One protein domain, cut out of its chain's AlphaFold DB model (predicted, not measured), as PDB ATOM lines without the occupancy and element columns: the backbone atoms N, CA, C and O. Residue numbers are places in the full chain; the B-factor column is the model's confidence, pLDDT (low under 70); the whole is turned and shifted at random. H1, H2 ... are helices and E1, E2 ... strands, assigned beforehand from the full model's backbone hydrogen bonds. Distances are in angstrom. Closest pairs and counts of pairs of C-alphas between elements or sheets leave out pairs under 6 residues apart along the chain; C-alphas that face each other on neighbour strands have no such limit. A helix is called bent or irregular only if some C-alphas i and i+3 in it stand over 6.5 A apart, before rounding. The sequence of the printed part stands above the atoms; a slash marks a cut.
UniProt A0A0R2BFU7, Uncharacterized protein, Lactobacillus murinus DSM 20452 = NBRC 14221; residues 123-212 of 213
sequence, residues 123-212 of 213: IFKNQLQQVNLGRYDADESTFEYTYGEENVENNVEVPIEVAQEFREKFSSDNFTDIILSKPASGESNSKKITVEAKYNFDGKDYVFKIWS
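This is residues 123 to 212 of the 213 residues of an uncharacterized protein of Lactobacillus murinus DSM 20452 = NBRC 14221 (UniProt A0A0R2BFU7). Two small antiparallel sheets of three strands make the two walls of a wide V, meeting along their edge strands E3 and E6, and a short helix sits on each wall: H1 on E4 E5 E6, H2 on E1 E2 E3. The two walls remain separate sheets, with E3 and E6 side by side where they meet, and beyond them a loop sticks out at residues 185 to 190. The printed part has 90 residues, with two named helices and six named strands in the order H1 E1 E2 E3 H2 E4 E5 E6; the class is mixed, helices and strands. The sheets run E1 - E2 - E3 and E4 - E5 - E6, and each is a meander, each strand the antiparallel neighbour of the one before. The whole is compact, with a radius of gyration of the C-alphas of 13.4 A and spans of 40 by 28 by 25 A.

Begin with the sheet near the end of the printed part. E4 holds residues 175 to 180 and is 14.4 A long from first to last C-alpha. Find C-alpha 194 at (-24.004, -36.374, -18.949); from there E5 runs 22.0 A to residue 201. E6, residues 204 to 211, comes back over 22.6 A to C-alpha 211 at (-26.850, -36.221, -15.260). Go back to residues 132 to 137 for E1, 15.4 A, then to 142 to 147 for E2, 15.8 A, and 152 to 157 for E3, 16.8 A. H1 opens the printed part at C-alpha 123, (-23.741, -46.712, -9.726), and ends at residue 128, 9.5 A away; it is irregular, but only just, with C-alphas 123 and 126 at 6.7 A. H2, residues 160 to 168, is 13.4 A long and irregular, with C-alphas 161 and 164 at 7.7 A.

Look first at the hairpin E5 and E6, where N 197 and O 208 stand 2.8 A apart, within hydrogen-bond range. In the hairpin E4 and E5, N 179 and O 196 are also within range at 2.8 A. This sheet is strongly twisted, its C-alphas up to 4.8 A off the best plane. H1 is on it at a height over the sheet of 8.7 A and lies over none of its strands, but only just, with 2 of its C-alphas falling on E4 and 2 on E5. Step from E6 to E3: they have 6 pairs of C-alphas within 8 A, the closest being Val 156 and Phe 208 at 6.3 A. In the hairpin E2 and E3 you find N 145 and O 154 at 2.8 A, and in the hairpin E1 and E2, N 134 and O 144 at 2.7 A, both within hydrogen-bond range. H2 is on this sheet at a height of 9.6 A, over E2, and runs along the strands, at 15 degrees to E2 on the local plane. The closest C-alphas of H2 and E1 are those of Arg 167 and Leu 133, 6.9 A apart. H1 and H2 are apart. Of their O i to N i+4 pairs, 1 of 2 in H1 and 3 of 5 in H2 are within hydrogen-bond range.

The two C-alphas farthest apart are those of Glu 161 and Ser 190, at 40.3 A. The printed part has no cut. The link E4 to E5, residues 181 to 193, is long, and its residues 185 to 190 stand free. The mean pLDDT of the printed part is 78.0; look for values under 70 at residues 123 to 127, 148 to 152, 180 to 194 and 211 to 212.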
ATOM      1  N   ILE A 123     -23.664 -48.144 -10.058       61.25
ATOM      2  CA  ILE A 123     -23.741 -46.712  -9.726       61.25
ATOM      3  C   ILE A 123     -25.022 -46.095 -10.292       61.25
ATOM      4  O   ILE A 123     -25.736 -45.387  -9.584       61.25
ATOM      5  N   PHE A 124     -25.344 -46.390 -11.550       66.88
ATOM      6  CA  PHE A 124     -26.465 -45.753 -12.234       66.88
ATOM      7  C   PHE A 124     -27.786 -46.516 -12.088       66.88
ATOM      8  O   PHE A 124     -28.834 -45.897 -12.211       66.88
ATOM      9  N   LYS A 125     -27.798 -47.817 -11.762       69.19
ATOM     10  CA  LYS A 125     -29.050 -48.590 -11.609       69.19
ATOM     11  C   LYS A 125     -29.995 -47.983 -10.573       69.19
ATOM     12  O   LYS A 125     -31.188 -47.889 -10.834       69.19
ATOM     13  N   ASN A 126     -29.471 -47.525  -9.436       67.50
ATOM     14  CA  ASN A 126     -30.295 -46.867  -8.417       67.50
ATOM     15  C   ASN A 126     -30.885 -45.540  -8.924       67.50
ATOM     16  O   ASN A 126     -31.994 -45.189  -8.544       67.50
ATOM     17  N   GLN A 127     -30.180 -44.823  -9.806       68.75
ATOM     18  CA  GLN A 127     -30.688 -43.598 -10.433       68.75
ATOM     19  C   GLN A 127     -31.714 -43.906 -11.532       68.75
ATOM     20  O   GLN A 127     -32.719 -43.214 -11.649       68.75
ATOM     21  N   LEU A 128     -31.507 -44.981 -12.297       76.75
ATOM     22  CA  LEU A 128     -32.434 -45.444 -13.333       76.75
ATOM     23  C   LEU A 128     -33.779 -45.899 -12.757       76.75
ATOM     24  O   LEU A 128     -34.811 -45.723 -13.396       76.75
ATOM     25  N   GLN A 129     -33.786 -46.425 -11.530       79.19
ATOM     26  CA  GLN A 129     -35.012 -46.734 -10.783       79.19
ATOM     27  C   GLN A 129     -35.830 -45.492 -10.401       79.19
ATOM     28  O   GLN A 129     -37.000 -45.622 -10.057       79.19
ATOM     29  N   GLN A 130     -35.230 -44.301 -10.451       79.38
ATOM     30  CA  GLN A 130     -35.891 -43.033 -10.138       79.38
ATOM     31  C   GLN A 130     -36.389 -42.300 -11.390       79.38
ATOM     32  O   GLN A 130     -36.935 -41.204 -11.270       79.38
ATOM     33  N   VAL A 131     -36.199 -42.869 -12.586       84.81
ATOM     34  CA  VAL A 131     -36.737 -42.290 -13.820       84.81
ATOM     35  C   VAL A 131     -38.246 -42.490 -13.832       84.81
ATOM     36  O   VAL A 131     -38.727 -43.619 -13.775       84.81
ATOM     37  N   ASN A 132     -38.992 -41.396 -13.943       86.94
ATOM     38  CA  ASN A 132     -40.444 -41.422 -14.061       86.94
ATOM     39  C   ASN A 132     -40.864 -40.715 -15.344       86.94
ATOM     40  O   ASN A 132     -40.475 -39.571 -15.573       86.94
ATOM     41  N   LEU A 133     -41.675 -41.387 -16.164       89.69
ATOM     42  CA  LEU A 133     -42.291 -40.766 -17.332       89.69
ATOM     43  C   LEU A 133     -43.429 -39.841 -16.898       89.69
ATOM     44  O   LEU A 133     -44.364 -40.251 -16.209       89.69
ATOM     45  N   GLY A 134     -43.347 -38.600 -17.350       87.75
ATOM     46  CA  GLY A 134     -44.340 -37.555 -17.191       87.75
ATOM     47  C   GLY A 134     -45.316 -37.507 -18.364       87.75
ATOM     48  O   GLY A 134     -45.792 -38.535 -18.864       87.75
ATOM     49  N   ARG A 135     -45.681 -36.288 -18.770       91.50
ATOM     50  CA  ARG A 135     -46.675 -36.040 -19.821       91.50
ATOM     51  C   ARG A 135     -46.108 -36.363 -21.204       91.50
ATOM     52  O   ARG A 135     -44.901 -36.433 -21.387       91.50
ATOM     53  N   TYR A 136     -47.013 -36.639 -22.141       93.56
ATOM     54  CA  TYR A 136     -46.664 -36.874 -23.540       93.56
ATOM     55  C   TYR A 136     -47.101 -35.664 -24.353       93.56
ATOM     56  O   TYR A 136     -48.266 -35.268 -24.243       93.56
ATOM     57  N   ASP A 137     -46.192 -35.118 -25.146       91.62
ATOM     58  CA  ASP A 137     -46.476 -34.108 -26.153       91.62
ATOM     59  C   ASP A 137     -46.663 -34.803 -27.509       91.62
ATOM     60  O   ASP A 137     -45.743 -35.423 -28.046       91.62
ATOM     61  N   ALA A 138     -47.883 -34.732 -28.045       89.06
ATOM     62  CA  ALA A 138     -48.228 -35.359 -29.315       89.06
ATOM     63  C   ALA A 138     -47.707 -34.579 -30.533       89.06
ATOM     64  O   ALA A 138     -47.494 -35.191 -31.578       89.06
ATOM     65  N   ASP A 139     -47.498 -33.266 -30.403       88.94
ATOM     66  CA  ASP A 139     -46.986 -32.429 -31.488       88.94
ATOM     67  C   ASP A 139     -45.474 -32.645 -31.655       88.94
ATOM     68  O   ASP A 139     -44.974 -32.718 -32.779       88.94
ATOM     69  N   GLU A 140     -44.753 -32.821 -30.543       88.50
ATOM     70  CA  GLU A 140     -43.308 -33.089 -30.547       88.50
ATOM     71  C   GLU A 140     -42.955 -34.584 -30.556       88.50
ATOM     72  O   GLU A 140     -41.805 -34.946 -30.797       88.50
ATOM     73  N   SER A 141     -43.933 -35.467 -30.327       91.56
ATOM     74  CA  SER A 141     -43.722 -36.909 -30.146       91.56
ATOM     75  C   SER A 141     -42.728 -37.234 -29.023       91.56
ATOM     76  O   SER A 141     -41.849 -38.087 -29.176       91.56
ATOM     77  N   THR A 142     -42.850 -36.562 -27.877       92.12
ATOM     78  CA  THR A 142     -41.928 -36.721 -26.744       92.12
ATOM     79  C   THR A 142     -42.650 -37.038 -25.439       92.12
ATOM     80  O   THR A 142     -43.756 -36.571 -25.178       92.12
ATOM     81  N   PHE A 143     -42.013 -37.839 -24.584       92.19
ATOM     82  CA  PHE A 143     -42.343 -37.890 -23.163       92.19
ATOM     83  C   PHE A 143     -41.408 -36.981 -22.385       92.19
ATOM     84  O   PHE A 143     -40.188 -37.114 -22.499       92.19
ATOM     85  N   GLU A 144     -41.978 -36.163 -21.512       91.75
ATOM     86  CA  GLU A 144     -41.241 -35.614 -20.380       91.75
ATOM     87  C   GLU A 144     -40.847 -36.761 -19.442       91.75
ATOM     88  O   GLU A 144     -41.608 -37.712 -19.243       91.75
ATOM     89  N   TYR A 145     -39.674 -36.681 -18.829       88.69
ATOM     90  CA  TYR A 145     -39.287 -37.540 -17.723       88.69
ATOM     91  C   TYR A 145     -38.500 -36.767 -16.677       88.69
ATOM     92  O   TYR A 145     -37.740 -35.848 -16.981       88.69
ATOM     93  N   THR A 146     -38.663 -37.196 -15.432       85.25
ATOM     94  CA  THR A 146     -37.883 -36.719 -14.291       85.25
ATOM     95  C   THR A 146     -36.934 -37.807 -13.828       85.25
ATOM     96  O   THR A 146     -37.297 -38.985 -13.866       85.25
ATOM     97  N   TYR A 147     -35.758 -37.437 -13.331       76.62
ATOM     98  CA  TYR A 147     -34.840 -38.381 -12.694       76.62
ATOM     99  C   TYR A 147     -34.075 -37.727 -11.527       76.62
ATOM    100  O   TYR A 147     -33.879 -36.508 -11.495       76.62
ATOM    101  N   GLY A 148     -33.606 -38.555 -10.588       67.06
ATOM    102  CA  GLY A 148     -32.836 -38.113  -9.421       67.06
ATOM    103  C   GLY A 148     -33.676 -37.438  -8.328       67.06
ATOM    104  O   GLY A 148     -34.833 -37.082  -8.535       67.06
ATOM    105  N   GLU A 149     -33.072 -37.215  -7.157       59.53
ATOM    106  CA  GLU A 149     -33.737 -36.555  -6.016       59.53
ATOM    107  C   GLU A 149     -34.104 -35.084  -6.293       59.53
ATOM    108  O   GLU A 149     -35.037 -34.555  -5.692       59.53
ATOM    109  N   GLU A 150     -33.411 -34.431  -7.232       61.06
ATOM    110  CA  GLU A 150     -33.680 -33.044  -7.638       61.06
ATOM    111  C   GLU A 150     -34.790 -32.915  -8.706       61.06
ATOM    112  O   GLU A 150     -35.085 -31.796  -9.119       61.06
ATOM    113  N   ASN A 151     -35.415 -34.021  -9.147       65.50
ATOM    114  CA  ASN A 151     -36.439 -34.060 -10.208       65.50
ATOM    115  C   ASN A 151     -36.043 -33.265 -11.460       65.50
ATOM    116  O   ASN A 151     -36.789 -32.410 -11.935       65.50
ATOM    117  N   VAL A 152     -34.854 -33.523 -11.999       65.94
ATOM    118  CA  VAL A 152     -34.433 -32.843 -13.226       65.94
ATOM    119  C   VAL A 152     -35.292 -33.336 -14.390       65.94
ATOM    120  O   VAL A 152     -35.391 -34.542 -14.612       65.94
ATOM    121  N   GLU A 153     -35.886 -32.397 -15.125       78.56
ATOM    122  CA  GLU A 153     -36.791 -32.651 -16.251       78.56
ATOM    123  C   GLU A 153     -36.042 -32.678 -17.588       78.56
ATOM    124  O   GLU A 153     -35.180 -31.837 -17.863       78.56
ATOM    125  N   ASN A 154     -36.363 -33.658 -18.429       84.88
ATOM    126  CA  ASN A 154     -35.843 -33.781 -19.788       84.88
ATOM    127  C   ASN A 154     -36.824 -34.584 -20.660       84.88
ATOM    128  O   ASN A 154     -37.790 -35.137 -20.143       84.88
ATOM    129  N   ASN A 155     -36.575 -34.669 -21.969       88.56
ATOM    130  CA  ASN A 155     -37.491 -35.290 -22.925       88.56
ATOM    131  C   ASN A 155     -36.868 -36.497 -23.628       88.56
ATOM    132  O   ASN A 155     -35.670 -36.515 -23.932       88.56
ATOM    133  N   VAL A 156     -37.689 -37.512 -23.882       91.19
ATOM    134  CA  VAL A 156     -37.349 -38.681 -24.702       91.19
ATOM    135  C   VAL A 156     -38.318 -38.756 -25.875       91.19
ATOM    136  O   VAL A 156     -39.531 -38.683 -25.696       91.19
ATOM    137  N   GLU A 157     -37.786 -38.883 -27.087       92.12
ATOM    138  CA  GLU A 157     -38.588 -38.987 -28.306       92.12
ATOM    139  C   GLU A 157     -39.179 -40.395 -28.429       92.12
ATOM    140  O   GLU A 157     -38.453 -41.392 -28.443       92.12
ATOM    141  N   VAL A 158     -40.507 -40.482 -28.494       91.12
ATOM    142  CA  VAL A 158     -41.253 -41.736 -28.625       91.12
ATOM    143  C   VAL A 158     -42.394 -41.532 -29.625       91.12
ATOM    144  O   VAL A 158     -43.277 -40.711 -29.372       91.12
ATOM    145  N   PRO A 159     -42.430 -42.292 -30.735       90.50
ATOM    146  CA  PRO A 159     -43.496 -42.179 -31.728       90.50
ATOM    147  C   PRO A 159     -44.884 -42.433 -31.131       90.50
ATOM    148  O   PRO A 159     -45.054 -43.318 -30.283       90.50
ATOM    149  N   ILE A 160     -45.884 -41.686 -31.600       91.81
ATOM    150  CA  ILE A 160     -47.249 -41.730 -31.060       91.81
ATOM    151  C   ILE A 160     -47.881 -43.122 -31.165       91.81
ATOM    152  O   ILE A 160     -48.663 -43.511 -30.298       91.81
ATOM    153  N   GLU A 161     -47.491 -43.907 -32.172       92.94
ATOM    154  CA  GLU A 161     -48.003 -45.256 -32.425       92.94
ATOM    155  C   GLU A 161     -47.699 -46.227 -31.282       92.94
ATOM    156  O   GLU A 161     -48.441 -47.187 -31.084       92.94
ATOM    157  N   VAL A 162     -46.621 -45.980 -30.531       92.56
ATOM    158  CA  VAL A 162     -46.182 -46.833 -29.418       92.56
ATOM    159  C   VAL A 162     -46.241 -46.124 -28.068       92.56
ATOM    160  O   VAL A 162     -45.988 -46.752 -27.045       92.56
ATOM    161  N   ALA A 163     -46.596 -44.836 -28.029       90.81
ATOM    162  CA  ALA A 163     -46.505 -44.008 -26.829       90.81
ATOM    163  C   ALA A 163     -47.340 -44.549 -25.656       90.81
ATOM    164  O   ALA A 163     -46.847 -44.640 -24.531       90.81
ATOM    165  N   GLN A 164     -48.591 -44.955 -25.908       90.75
ATOM    166  CA  GLN A 164     -49.446 -45.505 -24.851       90.75
ATOM    167  C   GLN A 164     -48.822 -46.761 -24.227       90.75
ATOM    168  O   GLN A 164     -48.673 -46.845 -23.008       90.75
ATOM    169  N   GLU A 165     -48.411 -47.709 -25.067       92.62
ATOM    170  CA  GLU A 165     -47.836 -48.975 -24.621       92.62
ATOM    171  C   GLU A 165     -46.470 -48.776 -23.947       92.62
ATOM    172  O   GLU A 165     -46.175 -49.427 -22.944       92.62
ATOM    173  N   PHE A 166     -45.669 -47.830 -24.447       92.62
ATOM    174  CA  PHE A 166     -44.387 -47.436 -23.867       92.62
ATOM    175  C   PHE A 166     -44.547 -46.967 -22.418       92.62
ATOM    176  O   PHE A 166     -43.808 -47.425 -21.549       92.62
ATOM    177  N   ARG A 167     -45.537 -46.103 -22.134       91.38
ATOM    178  CA  ARG A 167     -45.826 -45.639 -20.766       91.38
ATOM    179  C   ARG A 167     -46.328 -46.775 -19.879       91.38
ATOM    180  O   ARG A 167     -45.862 -46.915 -18.753       91.38
ATOM    181  N   GLU A 168     -47.279 -47.571 -20.364       90.69
ATOM    182  CA  GLU A 168     -47.897 -48.652 -19.581       90.69
ATOM    183  C   GLU A 168     -46.893 -49.746 -19.190       90.69
ATOM    184  O   GLU A 168     -47.010 -50.343 -18.121       90.69
ATOM    185  N   LYS A 169     -45.895 -49.993 -20.042       91.31
ATOM    186  CA  LYS A 169     -44.855 -51.008 -19.832       91.31
ATOM    187  C   LYS A 169     -43.516 -50.417 -19.397       91.31
ATOM    188  O   LYS A 169     -42.504 -51.124 -19.429       91.31
ATOM    189  N   PHE A 170     -43.485 -49.140 -19.014       91.25
ATOM    190  CA  PHE A 170     -42.247 -48.513 -18.588       91.25
ATOM    191  C   PHE A 170     -41.716 -49.183 -17.319       91.25
ATOM    192  O   PHE A 170     -42.413 -49.273 -16.309       91.25
ATOM    193  N   SER A 171     -40.476 -49.663 -17.371       88.19
ATOM    194  CA  SER A 171     -39.813 -50.301 -16.234       88.19
ATOM    195  C   SER A 171     -38.322 -50.039 -16.276       88.19
ATOM    196  O   SER A 171     -37.686 -50.228 -17.309       88.19
ATOM    197  N   SER A 172     -37.729 -49.707 -15.130       83.25
ATOM    198  CA  SER A 172     -36.281 -49.517 -15.012       83.25
ATOM    199  C   SER A 172     -35.458 -50.754 -15.399       83.25
ATOM    200  O   SER A 172     -34.265 -50.643 -15.660       83.25
ATOM    201  N   ASP A 173     -36.068 -51.941 -15.441       84.56
ATOM    202  CA  ASP A 173     -35.382 -53.172 -15.853       84.56
ATOM    203  C   ASP A 173     -35.109 -53.234 -17.364       84.56
ATOM    204  O   ASP A 173     -34.264 -54.011 -17.802       84.56
ATOM    205  N   ASN A 174     -35.785 -52.398 -18.158       88.38
ATOM    206  CA  ASN A 174     -35.600 -52.318 -19.606       88.38
ATOM    207  C   ASN A 174     -34.427 -51.408 -20.012       88.38
ATOM    208  O   ASN A 174     -34.145 -51.268 -21.202       88.38
ATOM    209  N   PHE A 175     -33.718 -50.794 -19.058       85.94
ATOM    210  CA  PHE A 175     -32.442 -50.154 -19.362       85.94
ATOM    211  C   PHE A 175     -31.380 -51.222 -19.650       85.94
ATOM    212  O   PHE A 175     -31.144 -52.114 -18.836       85.94
ATOM    213  N   THR A 176     -30.722 -51.125 -20.805       83.31
ATOM    214  CA  THR A 176     -29.829 -52.164 -21.348       83.31
ATOM    215  C   THR A 176     -28.384 -51.730 -21.516       83.31
ATOM    216  O   THR A 176     -27.517 -52.595 -21.651       83.31
ATOM    217  N   ASP A 177     -28.093 -50.428 -21.471       78.88
ATOM    218  CA  ASP A 177     -26.727 -49.909 -21.565       78.88
ATOM    219  C   ASP A 177     -26.605 -48.508 -20.956       78.88
ATOM    220  O   ASP A 177     -27.594 -47.782 -20.830       78.88
ATOM    221  N   ILE A 178     -25.378 -48.121 -20.605       74.62
ATOM    222  CA  ILE A 178     -25.045 -46.817 -20.036       74.62
ATOM    223  C   ILE A 178     -23.774 -46.286 -20.693       74.62
ATOM    224  O   ILE A 178     -22.658 -46.763 -20.451       74.62
ATOM    225  N   ILE A 179     -23.943 -45.242 -21.494       73.31
ATOM    226  CA  ILE A 179     -22.883 -44.585 -22.243       73.31
ATOM    227  C   ILE A 179     -22.503 -43.300 -21.515       73.31
ATOM    228  O   ILE A 179     -23.323 -42.419 -21.290       73.31
ATOM    229  N   LEU A 180     -21.228 -43.180 -21.151       64.50
ATOM    230  CA  LEU A 180     -20.694 -41.935 -20.606       64.50
ATOM    231  C   LEU A 180     -20.460 -40.960 -21.763       64.50
ATOM    232  O   LEU A 180     -19.561 -41.180 -22.580       64.50
ATOM    233  N   SER A 181     -21.245 -39.888 -21.832       59.00
ATOM    234  CA  SER A 181     -21.044 -38.836 -22.822       59.00
ATOM    235  C   SER A 181     -19.851 -37.981 -22.384       59.00
ATOM    236  O   SER A 181     -19.764 -37.529 -21.242       59.00
ATOM    237  N   LYS A 182     -18.883 -37.765 -23.283       54.28
ATOM    238  CA  LYS A 182     -17.834 -36.763 -23.038       54.28
ATOM    239  C   LYS A 182     -18.475 -35.369 -23.085       54.28
ATOM    240  O   LYS A 182     -19.345 -35.168 -23.936       54.28
ATOM    241  N   PRO A 183     -18.043 -34.413 -22.242       51.62
ATOM    242  CA  PRO A 183     -18.481 -33.027 -22.378       51.62
ATOM    243  C   PRO A 183     -18.177 -32.534 -23.795       51.62
ATOM    244  O   PRO A 183     -17.153 -32.905 -24.387       51.62
ATOM    245  N   ALA A 184     -19.087 -31.742 -24.362       50.03
ATOM    246  CA  ALA A 184     -18.910 -31.221 -25.709       50.03
ATOM    247  C   ALA A 184     -17.643 -30.349 -25.778       50.03
ATOM    248  O   ALA A 184     -17.233 -29.729 -24.793       50.03
ATOM    249  N   SER A 185     -16.997 -30.297 -26.948       41.56
ATOM    250  CA  SER A 185     -15.790 -29.484 -27.139       41.56
ATOM    251  C   SER A 185     -16.093 -28.011 -26.831       41.56
ATOM    252  O   SER A 185     -16.815 -27.365 -27.585       41.56
ATOM    253  N   GLY A 186     -15.548 -27.492 -25.725       50.53
ATOM    254  CA  GLY A 186     -15.769 -26.119 -25.251       50.53
ATOM    255  C   GLY A 186     -16.549 -25.998 -23.936       50.53
ATOM    256  O   GLY A 186     -16.576 -24.910 -23.363       50.53
ATOM    257  N   GLU A 187     -17.128 -27.083 -23.416       46.38
ATOM    258  CA  GLU A 187     -17.749 -27.083 -22.090       46.38
ATOM    259  C   GLU A 187     -16.697 -27.239 -20.983       46.38
ATOM    260  O   GLU A 187     -15.741 -28.009 -21.082       46.38
ATOM    261  N   SER A 188     -16.864 -26.473 -19.904       45.88
ATOM    262  CA  SER A 188     -16.025 -26.595 -18.714       45.88
ATOM    263  C   SER A 188     -16.188 -27.993 -18.109       45.88
ATOM    264  O   SER A 188     -17.308 -28.382 -17.786       45.88
ATOM    265  N   ASN A 189     -15.082 -28.702 -17.852       49.09
ATOM    266  CA  ASN A 189     -15.036 -29.997 -17.140       49.09
ATOM    267  C   ASN A 189     -15.671 -29.982 -15.732       49.09
ATOM    268  O   ASN A 189     -15.567 -30.962 -15.000       49.09
ATOM    269  N   SER A 190     -16.233 -28.859 -15.290       45.44
ATOM    270  CA  SER A 190     -16.371 -28.574 -13.876       45.44
ATOM    271  C   SER A 190     -17.689 -28.951 -13.225       45.44
ATOM    272  O   SER A 190     -17.680 -28.853 -12.003       45.44
ATOM    273  N   LYS A 191     -18.782 -29.388 -13.896       44.06
ATOM    274  CA  LYS A 191     -20.010 -29.663 -13.105       44.06
ATOM    275  C   LYS A 191     -20.910 -30.874 -13.332       44.06
ATOM    276  O   LYS A 191     -21.507 -31.231 -12.330       44.06
ATOM    277  N   LYS A 192     -21.061 -31.525 -14.489       52.34
ATOM    278  CA  LYS A 192     -21.955 -32.706 -14.572       52.34
ATOM    279  C   LYS A 192     -21.526 -33.637 -15.706       52.34
ATOM    280  O   LYS A 192     -21.387 -33.173 -16.833       52.34
ATOM    281  N   ILE A 193     -21.296 -34.924 -15.436       52.59
ATOM    282  CA  ILE A 193     -21.101 -35.907 -16.512       52.59
ATOM    283  C   ILE A 193     -22.493 -36.236 -17.044       52.59
ATOM    284  O   ILE A 193     -23.312 -36.791 -16.315       52.59
ATOM    285  N   THR A 194     -22.785 -35.889 -18.293       61.03
ATOM    286  CA  THR A 194     -24.004 -36.374 -18.949       61.03
ATOM    287  C   THR A 194     -23.808 -37.840 -19.306       61.03
ATOM    288  O   THR A 194     -22.778 -38.238 -19.852       61.03
ATOM    289  N   VAL A 195     -24.790 -38.654 -18.964       72.19
ATOM    290  CA  VAL A 195     -24.808 -40.089 -19.199       72.19
ATOM    291  C   VAL A 195     -26.033 -40.410 -20.036       72.19
ATOM    292  O   VAL A 195     -27.136 -39.953 -19.752       72.19
ATOM    293  N   GLU A 196     -25.837 -41.190 -21.085       81.88
ATOM    294  CA  GLU A 196     -26.889 -41.666 -21.969       81.88
ATOM    295  C   GLU A 196     -27.231 -43.108 -21.601       81.88
ATOM    296  O   GLU A 196     -26.436 -44.024 -21.808       81.88
ATOM    297  N   ALA A 197     -28.413 -43.316 -21.029       84.44
ATOM    298  CA  ALA A 197     -28.930 -44.639 -20.717       84.44
ATOM    299  C   ALA A 197     -29.798 -45.143 -21.872       84.44
ATOM    300  O   ALA A 197     -30.768 -44.488 -22.263       84.44
ATOM    301  N   LYS A 198     -29.455 -46.314 -22.416       88.31
ATOM    302  CA  LYS A 198     -30.276 -46.983 -23.426       88.31
ATOM    303  C   LYS A 198     -31.394 -47.753 -22.760       88.31
ATOM    304  O   LYS A 198     -31.152 -48.541 -21.849       88.31
ATOM    305  N   TYR A 199     -32.596 -47.548 -23.261       89.94
ATOM    306  CA  TYR A 199     -33.818 -48.200 -22.842       89.94
ATOM    307  C   TYR A 199     -34.364 -49.009 -24.010       89.94
ATOM    308  O   TYR A 199     -34.704 -48.435 -25.044       89.94
ATOM    309  N   ASN A 200     -34.431 -50.330 -23.872       91.62
ATOM    310  CA  ASN A 200     -34.952 -51.187 -24.926       91.62
ATOM    311  C   ASN A 200     -36.460 -51.380 -24.762       91.62
ATOM    312  O   ASN A 200     -36.928 -51.892 -23.746       91.62
ATOM    313  N   PHE A 201     -37.219 -51.004 -25.785       92.12
ATOM    314  CA  PHE A 201     -38.649 -51.249 -25.852       92.12
ATOM    315  C   PHE A 201     -39.011 -51.814 -27.216       92.12
ATOM    316  O   PHE A 201     -38.730 -51.204 -28.246       92.12
ATOM    317  N   ASP A 202     -39.600 -53.010 -27.206       87.81
ATOM    318  CA  ASP A 202     -40.007 -53.741 -28.409       87.81
ATOM    319  C   ASP A 202     -38.876 -53.874 -29.455       87.81
ATOM    320  O   ASP A 202     -39.054 -53.697 -30.660       87.81
ATOM    321  N   GLY A 203     -37.652 -54.127 -28.975       85.44
ATOM    322  CA  GLY A 203     -36.471 -54.286 -29.824       85.44
ATOM    323  C   GLY A 203     -35.886 -52.983 -30.380       85.44
ATOM    324  O   GLY A 203     -34.923 -53.048 -31.146       85.44
ATOM    325  N   LYS A 204     -36.411 -51.812 -29.992       89.38
ATOM    326  CA  LYS A 204     -35.841 -50.495 -30.312       89.38
ATOM    327  C   LYS A 204     -35.202 -49.861 -29.084       89.38
ATOM    328  O   LYS A 204     -35.745 -49.945 -27.986       89.38
ATOM    329  N   ASP A 205     -34.071 -49.195 -29.292       90.81
ATOM    330  CA  ASP A 205     -33.373 -48.472 -28.232       90.81
ATOM    331  C   ASP A 205     -33.795 -46.998 -28.217       90.81
ATOM    332  O   ASP A 205     -33.722 -46.300 -29.229       90.81
ATOM    333  N   TYR A 206     -34.185 -46.532 -27.038       89.31
ATOM    334  CA  TYR A 206     -34.495 -45.145 -26.712       89.31
ATOM    335  C   TYR A 206     -33.409 -44.611 -25.780       89.31
ATOM    336  O   TYR A 206     -32.887 -45.356 -24.950       89.31
ATOM    337  N   VAL A 207     -33.037 -43.337 -25.906       87.94
ATOM    338  CA  VAL A 207     -31.909 -42.768 -25.152       87.94
ATOM    339  C   VAL A 207     -32.404 -41.749 -24.137       87.94
ATOM    340  O   VAL A 207     -32.959 -40.714 -24.498       87.94
ATOM    341  N   PHE A 208     -32.144 -42.027 -22.862       86.00
ATOM    342  CA  PHE A 208     -32.399 -41.120 -21.750       86.00
ATOM    343  C   PHE A 208     -31.102 -40.414 -21.363       86.00
ATOM    344  O   PHE A 208     -30.082 -41.059 -21.133       86.00
ATOM    345  N   LYS A 209     -31.136 -39.086 -21.273       81.06
ATOM    346  CA  LYS A 209     -30.014 -38.254 -20.829       81.06
ATOM    347  C   LYS A 209     -30.150 -37.967 -19.341       81.06
ATOM    348  O   LYS A 209     -31.002 -37.191 -18.913       81.06
ATOM    349  N   ILE A 210     -29.267 -38.578 -18.570       73.25
ATOM    350  CA  ILE A 210     -29.227 -38.539 -17.114       73.25
ATOM    351  C   ILE A 210     -27.948 -37.823 -16.712       73.25
ATOM    352  O   ILE A 210     -26.896 -38.025 -17.310       73.25
ATOM    353  N   TRP A 211     -28.017 -36.968 -15.706       66.56
ATOM    354  CA  TRP A 211     -26.850 -36.221 -15.260       66.56
ATOM    355  C   TRP A 211     -26.232 -36.899 -14.040       66.56
ATOM    356  O   TRP A 211     -26.946 -37.246 -13.099       66.56
ATOM    357  N   SER A 212     -24.909 -37.078 -14.043       52.47
ATOM    358  CA  SER A 212     -24.180 -37.507 -12.852       52.47
ATOM    359  C   SER A 212     -24.151 -36.375 -11.827       52.47
ATOM    360  O   SER A 212     -23.995 -35.205 -12.189       52.47
TER     361      SER A 212